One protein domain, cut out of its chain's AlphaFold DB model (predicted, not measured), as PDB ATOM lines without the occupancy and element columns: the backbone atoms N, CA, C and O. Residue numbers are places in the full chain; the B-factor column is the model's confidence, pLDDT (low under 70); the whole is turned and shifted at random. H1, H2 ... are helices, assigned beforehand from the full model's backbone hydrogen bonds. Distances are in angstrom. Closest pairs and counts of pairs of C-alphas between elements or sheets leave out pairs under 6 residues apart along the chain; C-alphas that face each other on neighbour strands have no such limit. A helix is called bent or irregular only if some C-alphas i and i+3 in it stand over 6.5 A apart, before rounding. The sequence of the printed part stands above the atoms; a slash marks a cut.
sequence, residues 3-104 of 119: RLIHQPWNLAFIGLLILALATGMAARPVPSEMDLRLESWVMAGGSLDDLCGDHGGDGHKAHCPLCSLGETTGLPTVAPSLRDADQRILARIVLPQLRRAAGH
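AT A GLANCE: This is residues 3 to 104 of the 119 residues of an uncharacterized protein of Paracoccus lichenicola (UniProt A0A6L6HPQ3). The model is an open, spread-out string of helices without a shared core: the long helix H1 makes an arm at one end, H2 and the very short H3 follow, and a wide loop of residues 52 to 81 swings out and back to the bent helix H4, a second arm. Leu 4 in H1 and Asp 58 in the loop mark the two ends of the greatest length. The printed part has 102 residues with four named helices, H1, H2, H3 and H4 in chain order, and no named strand; the class is all helix. It is extended, with a radius of gyration of the C-alphas of 24.3 A and spans of 76 by 53 by 35 A.

HOW THE PARTS SIT: H1, residues 3 to 24, touches no helix, and residues 3 to 30 stand free. H1 is apart from H2, residues 33 to 43. H2 and H3, residues 48 to 51, are close but not clearly touching; their closest C-alphas, of Val 42 and Leu 48, are 7.5 A apart. H4, residues 82 to 103, was assigned as one helix by its hydrogen bonds but is bent: C-alphas 92 and 95 are 6.7 A apart. Its arms H4a, residues 82 to 92, and H4b, residues 95 to 103, stand at a shallow tilt of 33 degrees, only just short of steep. Both arms are apart from H1, H2 and H3. In H2, H4a and H4b every O i to N i+4 pair is within hydrogen-bond range, in H1 15 of 18; H3 is too short for such a pair, but its 1 O i to N i+3 pair is within range.

IN THESE COORDINATES: H1 begins at C-alpha 3 (75.068, 92.267, 26.103) and measures 31.8 A. It is neither bent nor irregular, but only just: C-alphas 5 and 8 are 6.4 A apart. H2 measures 15.5 A from C-alpha 33 (86.225, 56.793, 61.236), H3 5.2 A, H4a 15.4 A, and H4b 12.5 A, ending at C-alpha 103 (79.963, 89.038, 89.592).

THE WHOLE: The C-alphas of Leu 4 and Asp 58, the two farthest apart, are 76.5 A apart. The printed part has no cut; the link from H3 to H4, 30 residues, is long. The mean pLDDT of the printed part is 72.8, and residues 3 to 7, 24 to 30 and 48 to 78 are under 70.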
ATOM      1  N   ARG A   3      74.368  92.136  24.802       57.00
ATOM      2  CA  ARG A   3      75.068  92.267  26.103       57.00
ATOM      3  C   ARG A   3      74.132  92.260  27.320       57.00
ATOM      4  O   ARG A   3      74.546  91.789  28.370       57.00
ATOM      5  N   LEU A   4      72.880  92.704  27.169       58.28
ATOM      6  CA  LEU A   4      71.917  92.739  28.280       58.28
ATOM      7  C   LEU A   4      71.398  91.352  28.684       58.28
ATOM      8  O   LEU A   4      70.978  91.185  29.818       58.28
ATOM      9  N   ILE A   5      71.450  90.355  27.793       60.31
ATOM     10  CA  ILE A   5      70.916  89.007  28.062       60.31
ATOM     11  C   ILE A   5      71.929  88.139  28.830       60.31
ATOM     12  O   ILE A   5      71.539  87.306  29.641       60.31
ATOM     13  N   HIS A   6      73.237  88.372  28.653       59.66
ATOM     14  CA  HIS A   6      74.282  87.659  29.405       59.66
ATOM     15  C   HIS A   6      74.480  88.197  30.829       59.66
ATOM     16  O   HIS A   6      74.966  87.486  31.703       59.66
ATOM     17  N   GLN A   7      74.089  89.446  31.079       69.88
ATOM     18  CA  GLN A   7      74.259  90.104  32.369       69.88
ATOM     19  C   GLN A   7      73.445  89.467  33.516       69.88
ATOM     20  O   GLN A   7      74.044  89.213  34.560       69.88
ATOM     21  N   PRO A   8      72.145  89.132  33.368       78.62
ATOM     22  CA  PRO A   8      71.401  88.465  34.437       78.62
ATOM     23  C   PRO A   8      71.874  87.025  34.654       78.62
ATOM     24  O   PRO A   8      71.910  86.565  35.789       78.62
ATOM     25  N   TRP A   9      72.296  86.331  33.592       86.12
ATOM     26  CA  TRP A   9      72.809  84.965  33.694       86.12
ATOM     27  C   TRP A   9      74.119  84.906  34.482       86.12
ATOM     28  O   TRP A   9      74.276  84.076  35.372       86.12
ATOM     29  N   ASN A  10      75.040  85.831  34.203       83.44
ATOM     30  CA  ASN A  10      76.303  85.920  34.930       83.44
ATOM     31  C   ASN A  10      76.075  86.258  36.407       83.44
ATOM     32  O   ASN A  10      76.715  85.666  37.272       83.44
ATOM     33  N   LEU A  11      75.137  87.161  36.709       86.69
ATOM     34  CA  LEU A  11      74.780  87.497  38.090       86.69
ATOM     35  C   LEU A  11      74.130  86.315  38.820       86.69
ATOM     36  O   LEU A  11      74.483  86.047  39.966       86.69
ATOM     37  N   ALA A  12      73.241  85.574  38.154       89.12
ATOM     38  CA  ALA A  12      72.635  84.370  38.714       89.12
ATOM     39  C   ALA A  12      73.685  83.282  38.991       89.12
ATOM     40  O   ALA A  12      73.679  82.680  40.063       89.12
ATOM     41  N   PHE A  13      74.625  83.072  38.065       92.38
ATOM     42  CA  PHE A  13      75.713  82.109  38.232       92.38
ATOM     43  C   PHE A  13      76.644  82.484  39.392       92.38
ATOM     44  O   PHE A  13      76.960  81.636  40.224       92.38
ATOM     45  N   ILE A  14      77.033  83.760  39.496       91.81
ATOM     46  CA  ILE A  14      77.848  84.265  40.612       91.81
ATOM     47  C   ILE A  14      77.094  84.111  41.939       91.81
ATOM     48  O   ILE A  14      77.677  83.649  42.918       91.81
ATOM     49  N   GLY A  15      75.799  84.437  41.974       92.88
ATOM     50  CA  GLY A  15      74.963  84.259  43.162       92.88
ATOM     51  C   GLY A  15      74.885  82.800  43.617       92.88
ATOM     52  O   GLY A  15      75.022  82.517  44.806       92.88
ATOM     53  N   LEU A  16      74.742  81.865  42.674       91.81
ATOM     54  CA  LEU A  16      74.719  80.430  42.960       91.81
ATOM     55  C   LEU A  16      76.078  79.931  43.477       91.81
ATOM     56  O   LEU A  16      76.118  79.155  44.429       91.81
ATOM     57  N   LEU A  17      77.185  80.429  42.919       90.06
ATOM     58  CA  LEU A  17      78.540  80.147  43.404       90.06
ATOM     59  C   LEU A  17      78.751  80.631  44.843       90.06
ATOM     60  O   LEU A  17      79.263  79.882  45.672       90.06
ATOM     61  N   ILE A  18      78.322  81.856  45.156       88.00
ATOM     62  CA  ILE A  18      78.410  82.414  46.513       88.00
ATOM     63  C   ILE A  18      77.586  81.569  47.487       88.00
ATOM     64  O   ILE A  18      78.068  81.245  48.572       88.00
ATOM     65  N   LEU A  19      76.371  81.172  47.095       87.69
ATOM     66  CA  LEU A  19      75.512  80.328  47.921       87.69
ATOM     67  C   LEU A  19      76.142  78.949  48.173       87.69
ATOM     68  O   LEU A  19      76.138  78.485  49.309       87.69
ATOM     69  N   ALA A  20      76.730  78.326  47.149       84.31
ATOM     70  CA  ALA A  20      77.416  77.039  47.269       84.31
ATOM     71  C   ALA A  20      78.675  77.111  48.154       84.31
ATOM     72  O   ALA A  20      78.938  76.200  48.937       84.31
ATOM     73  N   LEU A  21      79.445  78.202  48.078       81.19
ATOM     74  CA  LEU A  21      80.590  78.416  48.970       81.19
ATOM     75  C   LEU A  21      80.143  78.661  50.416       81.19
ATOM     76  O   LEU A  21      80.754  78.136  51.347       81.19
ATOM     77  N   ALA A  22      79.073  79.435  50.611       77.81
ATOM     78  CA  ALA A  22      78.530  79.714  51.936       77.81
ATOM     79  C   ALA A  22      78.017  78.439  52.625       77.81
ATOM     80  O   ALA A  22      78.248  78.255  53.820       77.81
ATOM     81  N   THR A  23      77.371  77.536  51.882       75.44
ATOM     82  CA  THR A  23      76.922  76.244  52.423       75.44
ATOM     83  C   THR A  23      78.078  75.266  52.631       75.44
ATOM     84  O   THR A  23      78.093  74.560  53.638       75.44
ATOM     85  N   GLY A  24      79.087  75.268  51.753       67.31
ATOM     86  CA  GLY A  24      80.285  74.432  51.895       67.31
ATOM     87  C   GLY A  24      81.124  74.762  53.135       67.31
ATOM     88  O   GLY A  24      81.621  73.855  53.793       67.31
ATOM     89  N   MET A  25      81.221  76.041  53.512       60.62
ATOM     90  CA  MET A  25      81.944  76.477  54.721       60.62
ATOM     91  C   MET A  25      81.174  76.221  56.028       60.62
ATOM     92  O   MET A  25      81.755  76.300  57.110       60.62
ATOM     93  N   ALA A  26      79.871  75.933  55.947       57.34
ATOM     94  CA  ALA A  26      79.039  75.577  57.098       57.34
ATOM     95  C   ALA A  26      79.022  74.063  57.377       57.34
ATOM     96  O   ALA A  26      78.608  73.642  58.461       57.34
ATOM     97  N   ALA A  27      79.480  73.243  56.426       60.41
ATOM     98  CA  ALA A  27      79.669  71.819  56.646       60.41
ATOM     99  C   ALA A  27      80.855  71.625  57.599       60.41
ATOM    100  O   ALA A  27      82.004  71.917  57.265       60.41
ATOM    101  N   ARG A  28      80.577  71.157  58.821       59.16
ATOM    102  CA  ARG A  28      81.637  70.701  59.726       59.16
ATOM    103  C   ARG A  28      82.435  69.594  59.024       59.16
ATOM    104  O   ARG A  28      81.832  68.834  58.262       59.16
ATOM    105  N   PRO A  29      83.754  69.487  59.269       64.56
ATOM    106  CA  PRO A  29      84.526  68.361  58.762       64.56
ATOM    107  C   PRO A  29      83.820  67.068  59.175       64.56
ATOM    108  O   PRO A  29      83.459  66.905  60.342       64.56
ATOM    109  N   VAL A  30      83.552  66.201  58.195       67.25
ATOM    110  CA  VAL A  30      82.978  64.880  58.454       67.25
ATOM    111  C   VAL A  30      83.946  64.170  59.400       67.25
ATOM    112  O   VAL A  30      85.132  64.098  59.062       67.25
ATOM    113  N   PRO A  31      83.493  63.722  60.586       70.94
ATOM    114  CA  PRO A  31      84.374  63.058  61.532       70.94
ATOM    115  C   PRO A  31      84.990  61.841  60.849       70.94
ATOM    116  O   PRO A  31      84.305  61.100  60.136       70.94
ATOM    117  N   SER A  32      86.296  61.665  61.023       79.00
ATOM    118  CA  SER A  32      86.970  60.489  60.492       79.00
ATOM    119  C   SER A  32      86.437  59.233  61.191       79.00
ATOM    120  O   SER A  32      85.902  59.299  62.300       79.00
ATOM    121  N   GLU A  33      86.600  58.057  60.580       76.38
ATOM    122  CA  GLU A  33      86.225  56.793  61.236       76.38
ATOM    123  C   GLU A  33      86.912  56.621  62.603       76.38
ATOM    124  O   GLU A  33      86.369  55.976  63.498       76.38
ATOM    125  N   MET A  34      88.090  57.228  62.773       75.19
ATOM    126  CA  MET A  34      88.819  57.253  64.037       75.19
ATOM    127  C   MET A  34      88.107  58.109  65.090       75.19
ATOM    128  O   MET A  34      87.950  57.663  66.224       75.19
ATOM    129  N   ASP A  35      87.620  59.292  64.711       76.75
ATOM    130  CA  ASP A  35      86.907  60.196  65.623       76.75
ATOM    131  C   ASP A  35      85.606  59.559  66.126       76.75
ATOM    132  O   ASP A  35      85.305  59.619  67.315       76.75
ATOM    133  N   LEU A  36      84.887  58.857  65.244       80.44
ATOM    134  CA  LEU A  36      83.680  58.099  65.596       80.44
ATOM    135  C   LEU A  36      83.978  56.964  66.593       80.44
ATOM    136  O   LEU A  36      83.197  56.700  67.513       80.44
ATOM    137  N   ARG A  37      85.126  56.291  66.444       78.12
ATOM    138  CA  ARG A  37      85.563  55.248  67.385       78.12
ATOM    139  C   ARG A  37      85.972  55.839  68.732       78.12
ATOM    140  O   ARG A  37      85.577  55.292  69.758       78.12
ATOM    141  N   LEU A  38      86.686  56.963  68.749       79.69
ATOM    142  CA  LEU A  38      87.016  57.665  69.994       79.69
ATOM    143  C   LEU A  38      85.757  58.148  70.723       79.69
ATOM    144  O   LEU A  38      85.645  57.972  71.932       79.69
ATOM    145  N   GLU A  39      84.793  58.715  70.000       80.62
ATOM    146  CA  GLU A  39      83.546  59.201  70.591       80.62
ATOM    147  C   GLU A  39      82.731  58.060  71.216       80.62
ATOM    148  O   GLU A  39      82.233  58.191  72.335       80.62
ATOM    149  N   SER A  40      82.656  56.904  70.547       81.19
ATOM    150  CA  SER A  40      81.988  55.723  71.114       81.19
ATOM    151  C   SER A  40      82.717  55.140  72.331       81.19
ATOM    152  O   SER A  40      82.053  54.699  73.269       81.19
ATOM    153  N   TRP A  41      84.051  55.194  72.375       79.00
ATOM    154  CA  TRP A  41      84.839  54.804  73.551       79.00
ATOM    155  C   TRP A  41      84.593  55.724  74.754       79.00
ATOM    156  O   TRP A  41      84.351  55.246  75.863       79.00
ATOM    157  N   VAL A  42      84.577  57.042  74.528       83.81
ATOM    158  CA  VAL A  42      84.274  58.028  75.577       83.81
ATOM    159  C   VAL A  42      82.838  57.864  76.078       83.81
ATOM    160  O   VAL A  42      82.596  57.892  77.283       83.81
ATOM    161  N   MET A  43      81.876  57.616  75.182       80.81
ATOM    162  CA  MET A  43      80.489  57.333  75.574       80.81
ATOM    163  C   MET A  43      80.326  56.006  76.330       80.81
ATOM    164  O   MET A  43      79.438  55.900  77.173       80.81
ATOM    165  N   ALA A  44      81.192  55.021  76.085       83.50
ATOM    166  CA  ALA A  44      81.253  53.784  76.864       83.50
ATOM    167  C   ALA A  44      81.872  53.977  78.266       83.50
ATOM    168  O   ALA A  44      81.959  53.018  79.031       83.50
ATOM    169  N   GLY A  45      82.271  55.206  78.618       78.38
ATOM    170  CA  GLY A  45      82.844  55.557  79.916       78.38
ATOM    171  C   GLY A  45      84.366  55.432  79.986       78.38
ATOM    172  O   GLY A  45      84.915  55.523  81.081       78.38
ATOM    173  N   GLY A  46      85.049  55.224  78.856       76.19
ATOM    174  CA  GLY A  46      86.510  55.206  78.800       76.19
ATOM    175  C   GLY A  46      87.113  56.613  78.858       76.19
ATOM    176  O   GLY A  46      86.608  57.538  78.218       76.19
ATOM    177  N   SER A  47      88.210  56.781  79.601       74.00
ATOM    178  CA  SER A  47      88.978  58.031  79.622       74.00
ATOM    179  C   SER A  47      90.036  58.042  78.512       74.00
ATOM    180  O   SER A  47      90.605  57.007  78.166       74.00
ATOM    181  N   LEU A  48      90.341  59.223  77.958       64.44
ATOM    182  CA  LEU A  48      91.501  59.402  77.069       64.44
ATOM    183  C   LEU A  48      92.830  59.233  77.822       64.44
ATOM    184  O   LEU A  48      93.832  58.872  77.207       64.44
ATOM    185  N   ASP A  49      92.828  59.435  79.140       63.91
ATOM    186  CA  ASP A  49      94.002  59.229  79.994       63.91
ATOM    187  C   ASP A  49      94.381  57.743  80.093       63.91
ATOM    188  O   ASP A  49      95.555  57.422  80.262       63.91
ATOM    189  N   ASP A  50      93.419  56.830  79.903       61.69
ATOM    190  CA  ASP A  50      93.670  55.382  79.885       61.69
ATOM    191  C   ASP A  50      94.379  54.939  78.592       61.69
ATOM    192  O   ASP A  50      95.149  53.980  78.586       61.69
ATOM    193  N   LEU A  51      94.131  55.648  77.483       60.62
ATOM    194  CA  LEU A  51      94.790  55.420  76.191       60.62
ATOM    195  C   LEU A  51      96.180  56.056  76.142       60.62
ATOM    196  O   LEU A  51      97.110  55.490  75.572       60.62
ATOM    197  N   CYS A  52      96.314  57.233  76.747       63.28
ATOM    198  CA  CYS A  52      97.552  58.003  76.807       63.28
ATOM    199  C   CYS A  52      98.335  57.742  78.097       63.28
ATOM    200  O   CYS A  52      99.046  58.645  78.531       63.28
ATOM    201  N   GLY A  53      98.175  56.547  78.688       51.66
ATOM    202  CA  GLY A  53      98.611  56.186  80.037       51.66
ATOM    203  C   GLY A  53      99.894  56.875  80.485       51.66
ATOM    204  O   GLY A  53     100.843  56.985  79.715       51.66
ATOM    205  N   ASP A  54      99.911  57.318  81.738       52.62
ATOM    206  CA  ASP A  54     101.044  57.922  82.441       52.62
ATOM    207  C   ASP A  54     102.358  57.142  82.217       52.62
ATOM    208  O   ASP A  54     102.710  56.236  82.965       52.62
ATOM    209  N   HIS A  55     103.095  57.464  81.150       49.12
ATOM    210  CA  HIS A  55     104.427  56.917  80.884       49.12
ATOM    211  C   HIS A  55     105.482  57.853  81.480       49.12
ATOM    212  O   HIS A  55     106.416  58.298  80.810       49.12
ATOM    213  N   GLY A  56     105.352  58.115  82.780       46.69
ATOM    214  CA  GLY A  56     106.491  58.325  83.665       46.69
ATOM    215  C   GLY A  56     107.144  56.979  83.981       46.69
ATOM    216  O   GLY A  56     107.027  56.474  85.091       46.69
ATOM    217  N   GLY A  57     107.793  56.355  82.997       42.69
ATOM    218  CA  GLY A  57     108.437  55.059  83.191       42.69
ATOM    219  C   GLY A  57     109.185  54.600  81.951       42.69
ATOM    220  O   GLY A  57     108.589  54.311  80.914       42.69
ATOM    221  N   ASP A  58     110.506  54.563  82.062       50.94
ATOM    222  CA  ASP A  58     111.430  54.040  81.064       50.94
ATOM    223  C   ASP A  58     110.993  52.658  80.561       50.94
ATOM    224  O   ASP A  58     110.805  51.741  81.360       50.94
ATOM    225  N   GLY A  59     110.893  52.456  79.239       50.47
ATOM    226  CA  GLY A  59     110.922  51.075  78.756       50.47
ATOM    227  C   GLY A  59     110.434  50.707  77.367       50.47
ATOM    228  O   GLY A  59     110.768  49.603  76.974       50.47
ATOM    229  N   HIS A  60     109.719  51.512  76.573       47.00
ATOM    230  CA  HIS A  60     109.179  51.012  75.283       47.00
ATOM    231  C   HIS A  60     109.424  51.929  74.073       47.00
ATOM    232  O   HIS A  60     108.531  52.205  73.279       47.00
ATOM    233  N   LYS A  61     110.677  52.363  73.877       51.81
ATOM    234  CA  LYS A  61     111.108  53.143  72.695       51.81
ATOM    235  C   LYS A  61     111.736  52.329  71.551       51.81
ATOM    236  O   LYS A  61     112.370  52.919  70.686       51.81
ATOM    237  N   ALA A  62     111.606  51.002  71.509       54.19
ATOM    238  CA  ALA A  62     112.395  50.224  70.546       54.19
ATOM    239  C   ALA A  62     111.668  49.789  69.259       54.19
ATOM    240  O   ALA A  62     112.306  49.800  68.212       54.19
ATOM    241  N   HIS A  63     110.395  49.373  69.268       54.69
ATOM    242  CA  HIS A  63     109.898  48.488  68.187       54.69
ATOM    243  C   HIS A  63     108.491  48.788  67.638       54.69
ATOM    244  O   HIS A  63     107.815  47.881  67.161       54.69
ATOM    245  N   CYS A  64     108.040  50.043  67.640       49.16
ATOM    246  CA  CYS A  64     106.854  50.409  66.864       49.16
ATOM    247  C   CYS A  64     107.269  51.239  65.643       49.16
ATOM    248  O   CYS A  64     107.554  52.429  65.802       49.16
ATOM    249  N   PRO A  65     107.286  50.661  64.426       56.41
ATOM    250  CA  PRO A  65     107.584  51.423  63.221       56.41
ATOM    251  C   PRO A  65     106.531  52.503  62.945       56.41
ATOM    252  O   PRO A  65     106.822  53.407  62.185       56.41
ATOM    253  N   LEU A  66     105.345  52.474  63.574       54.06
ATOM    254  CA  LEU A  66     104.369  53.572  63.488       54.06
ATOM    255  C   LEU A  66     104.708  54.761  64.403       54.06
ATOM    256  O   LEU A  66     104.337  55.887  64.084       54.06
ATOM    257  N   CYS A  67     105.424  54.552  65.513       53.00
ATOM    258  CA  CYS A  67     105.779  55.631  66.443       53.00
ATOM    259  C   CYS A  67     106.914  56.525  65.919       53.00
ATOM    260  O   CYS A  67     107.072  57.638  66.412       53.00
ATOM    261  N   SER A  68     107.674  56.081  64.908       54.44
ATOM    262  CA  SER A  68     108.688  56.905  64.232       54.44
ATOM    263  C   SER A  68     108.142  57.700  63.040       54.44
ATOM    264  O   SER A  68     108.840  58.570  62.535       54.44
ATOM    265  N   LEU A  69     106.908  57.441  62.582       53.50
ATOM    266  CA  LEU A  69     106.276  58.238  61.516       53.50
ATOM    267  C   LEU A  69     105.680  59.563  62.026       53.50
ATOM    268  O   LEU A  69     105.232  60.379  61.225       53.50
ATOM    269  N   GLY A  70     105.665  59.783  63.345       52.16
ATOM    270  CA  GLY A  70     105.132  60.996  63.969       52.16
ATOM    271  C   GLY A  70     106.118  62.163  64.055       52.16
ATOM    272  O   GLY A  70     105.692  63.284  64.327       52.16
ATOM    273  N   GLU A  71     107.416  61.943  63.809       52.22
ATOM    274  CA  GLU A  71     108.382  63.040  63.710       52.22
ATOM    275  C   GLU A  71     108.221  63.732  62.361       52.22
ATOM    276  O   GLU A  71     108.869  63.419  61.372       52.22
ATOM    277  N   THR A  72     107.270  64.661  62.356       57.44
ATOM    278  CA  THR A  72     107.097  65.833  61.499       57.44
ATOM    279  C   THR A  72     108.317  66.231  60.651       57.44
ATOM    280  O   THR A  72     108.928  67.277  60.872       57.44
ATOM    281  N   THR A  73     108.660  65.467  59.618       52.84
ATOM    282  CA  THR A  73     109.606  65.920  58.597       52.84
ATOM    283  C   THR A  73     108.836  66.739  57.567       52.84
ATOM    284  O   THR A  73     108.368  66.212  56.561       52.84
ATOM    285  N   GLY A  74     108.679  68.037  57.835       57.97
ATOM    286  CA  GLY A  74     108.403  69.013  56.775       57.97
ATOM    287  C   GLY A  74     107.073  69.760  56.821       57.97
ATOM    288  O   GLY A  74     106.783  70.476  55.864       57.97
ATOM    289  N   LEU A  75     106.277  69.672  57.894       59.12
ATOM    290  CA  LEU A  75     105.210  70.663  58.051       59.12
ATOM    291  C   LEU A  75     105.850  72.016  58.394       59.12
ATOM    292  O   LEU A  75     106.604  72.092  59.368       59.12
ATOM    293  N   PRO A  76     105.588  73.083  57.615       61.88
ATOM    294  CA  PRO A  76     106.055  74.410  57.981       61.88
ATOM    295  C   PRO A  76     105.475  74.758  59.350       61.88
ATOM    296  O   PRO A  76     104.304  74.484  59.620       61.88
ATOM    297  N   THR A  77     106.291  75.360  60.217       68.06
ATOM    298  CA  THR A  77     105.826  75.910  61.492       68.06
ATOM    299  C   THR A  77     104.630  76.806  61.207       68.06
ATOM    300  O   THR A  77     104.785  77.848  60.567       68.06
ATOM    301  N   VAL A  78     103.438  76.373  61.621       67.00
ATOM    302  CA  VAL A  78     102.201  77.119  61.403       67.00
ATOM    303  C   VAL A  78     102.361  78.446  62.130       67.00
ATOM    304  O   VAL A  78     102.359  78.499  63.361       67.00
ATOM    305  N   ALA A  79     102.579  79.517  61.365       71.12
ATOM    306  CA  ALA A  79     102.593  80.857  61.916       71.12
ATOM    307  C   ALA A  79     101.226  81.085  62.575       71.12
ATOM    308  O   ALA A  79     100.207  80.750  61.962       71.12
ATOM    309  N   PRO A  80     101.181  81.597  63.817       71.50
ATOM    310  CA  PRO A  80      99.918  81.809  64.503       71.50
ATOM    311  C   PRO A  80      99.029  82.682  63.622       71.50
ATOM    312  O   PRO A  80      99.429  83.777  63.216       71.50
ATOM    313  N   SER A  81      97.843  82.177  63.285       80.44
ATOM    314  CA  SER A  81      96.911  82.941  62.469       80.44
ATOM    315  C   SER A  81      96.424  84.154  63.266       80.44
ATOM    316  O   SER A  81      96.389  84.134  64.499       80.44
ATOM    317  N   LEU A  82      96.007  85.222  62.578       82.25
ATOM    318  CA  LEU A  82      95.420  86.401  63.232       82.25
ATOM    319  C   LEU A  82      94.250  86.000  64.152       82.25
ATOM    320  O   LEU A  82      94.098  86.515  65.254       82.25
ATOM    321  N   ARG A  83      93.490  84.983  63.731       82.69
ATOM    322  CA  ARG A  83      92.385  84.408  64.495       82.69
ATOM    323  C   ARG A  83      92.849  83.737  65.790       82.69
ATOM    324  O   ARG A  83      92.180  83.890  66.809       82.69
ATOM    325  N   ASP A  84      93.985  83.041  65.781       85.50
ATOM    326  CA  ASP A  84      94.548  82.435  66.997       85.50
ATOM    327  C   ASP A  84      95.021  83.507  67.986       85.50
ATOM    328  O   ASP A  84      94.875  83.349  69.202       85.50
ATOM    329  N   ALA A  85      95.568  84.616  67.481       86.19
ATOM    330  CA  ALA A  85      95.946  85.759  68.307       86.19
ATOM    331  C   ALA A  85      94.711  86.412  68.952       86.19
ATOM    332  O   ALA A  85      94.690  86.597  70.173       86.19
ATOM    333  N   ASP A  86      93.657  86.662  68.173       92.06
ATOM    334  CA  ASP A  86      92.393  87.216  68.670       92.06
ATOM    335  C   ASP A  86      91.753  86.308  69.723       92.06
ATOM    336  O   ASP A  86      91.343  86.767  70.791       92.06
ATOM    337  N   GLN A  87      91.725  84.996  69.474       92.94
ATOM    338  CA  GLN A  87      91.200  84.026  70.433       92.94
ATOM    339  C   GLN A  87      91.989  84.035  71.743       92.94
ATOM    340  O   GLN A  87      91.389  84.007  72.820       92.94
ATOM    341  N   ARG A  88      93.323  84.134  71.683       90.88
ATOM    342  CA  ARG A  88      94.161  84.244  72.887       90.88
ATOM    343  C   ARG A  88      93.892  85.535  73.654       90.88
ATOM    344  O   ARG A  88      93.825  85.491  74.883       90.88
ATOM    345  N   ILE A  89      93.711  86.657  72.960       93.19
ATOM    346  CA  ILE A  89      93.388  87.954  73.573       93.19
ATOM    347  C   ILE A  89      92.018  87.892  74.255       93.19
ATOM    348  O   ILE A  89      91.896  88.238  75.435       93.19
ATOM    349  N   LEU A  90      90.999  87.389  73.558       95.00
ATOM    350  CA  LEU A  90      89.652  87.237  74.105       95.00
ATOM    351  C   LEU A  90      89.649  86.325  75.336       95.00
ATOM    352  O   LEU A  90      89.083  86.691  76.369       95.00
ATOM    353  N   ALA A  91      90.322  85.175  75.251       95.00
ATOM    354  CA  ALA A  91      90.387  84.190  76.326       95.00
ATOM    355  C   ALA A  91      91.140  84.700  77.561       95.00
ATOM    356  O   ALA A  91      90.688  84.478  78.686       95.00
ATOM    357  N   ARG A  92      92.276  85.383  77.373       94.56
ATOM    358  CA  ARG A  92      93.136  85.805  78.492       94.56
ATOM    359  C   ARG A  92      92.751  87.148  79.099       94.56
ATOM    360  O   ARG A  92      92.995  87.348  80.284       94.56
ATOM    361  N   ILE A  93      92.183  88.064  78.317       93.50
ATOM    362  CA  ILE A  93      91.967  89.450  78.754       93.50
ATOM    363  C   ILE A  93      90.476  89.737  78.910       93.50
ATOM    364  O   ILE A  93      90.027  90.101  79.998       93.50
ATOM    365  N   VAL A  94      89.696  89.536  77.849       93.88
ATOM    366  CA  VAL A  94      88.301  90.001  77.797       93.88
ATOM    367  C   VAL A  94      87.384  89.140  78.670       93.88
ATOM    368  O   VAL A  94      86.641  89.663  79.502       93.88
ATOM    369  N   LEU A  95      87.463  87.816  78.536       92.69
ATOM    370  CA  LEU A  95      86.614  86.869  79.267       92.69
ATOM    371  C   LEU A  95      86.735  86.989  80.800       92.69
ATOM    372  O   LEU A  95      85.698  87.058  81.471       92.69
ATOM    373  N   PRO A  96      87.943  87.072  81.390       92.31
ATOM    374  CA  PRO A  96      88.086  87.287  82.828       92.31
ATOM    375  C   PRO A  96      87.491  88.614  83.305       92.31
ATOM    376  O   PRO A  96      86.879  88.653  84.372       92.31
ATOM    377  N   GLN A  97      87.633  89.693  82.530       89.88
ATOM    378  CA  GLN A  97      87.059  90.993  82.891       89.88
ATOM    379  C   GLN A  97      85.531  90.972  82.852       89.88
ATOM    380  O   GLN A  97      84.894  91.446  83.793       89.88
ATOM    381  N   LEU A  98      84.941  90.348  81.828       87.88
ATOM    382  CA  LEU A  98      83.492  90.163  81.739       87.88
ATOM    383  C   LEU A  98      82.949  89.366  82.930       87.88
ATOM    384  O   LEU A  98      81.942  89.757  83.518       87.88
ATOM    385  N   ARG A  99      83.636  88.291  83.337       88.06
ATOM    386  CA  ARG A  99      83.240  87.495  84.512       88.06
ATOM    387  C   ARG A  99      83.294  88.303  85.809       88.06
ATOM    388  O   ARG A  99      82.359  88.227  86.599       88.06
ATOM    389  N   ARG A 100      84.340  89.111  86.017       85.69
ATOM    390  CA  ARG A 100      84.432  89.995  87.196       85.69
ATOM    391  C   ARG A 100      83.332  91.053  87.203       85.69
ATOM    392  O   ARG A 100      82.725  91.281  88.242       85.69
ATOM    393  N   ALA A 101      83.055  91.663  86.052       82.25
ATOM    394  CA  ALA A 101      81.994  92.656  85.921       82.25
ATOM    395  C   ALA A 101      80.598  92.052  86.150       82.25
ATOM    396  O   ALA A 101      79.737  92.710  86.725       82.25
ATOM    397  N   ALA A 102      80.378  90.801  85.733       81.00
ATOM    398  CA  ALA A 102      79.128  90.083  85.970       81.00
ATOM    399  C   ALA A 102      78.928  89.688  87.444       81.00
ATOM    400  O   ALA A 102      77.794  89.657  87.910       81.00
ATOM    401  N   GLY A 103      80.011  89.396  88.171       77.31
ATOM    402  CA  GLY A 103      79.963  89.038  89.592       77.31
ATOM    403  C   GLY A 103      79.824  90.225  90.551       77.31
ATOM    404  O   GLY A 103      79.587  90.017  91.737       77.31
ATOM    405  N   HIS A 104      79.973  91.463  90.073       78.88
ATOM    406  CA  HIS A 104      79.797  92.650  90.905       78.88
ATOM    407  C   HIS A 104      78.305  92.975  91.048       78.88
ATOM    408  O   HIS A 104      77.605  93.137  90.044       78.88
TER     409      HIS A 104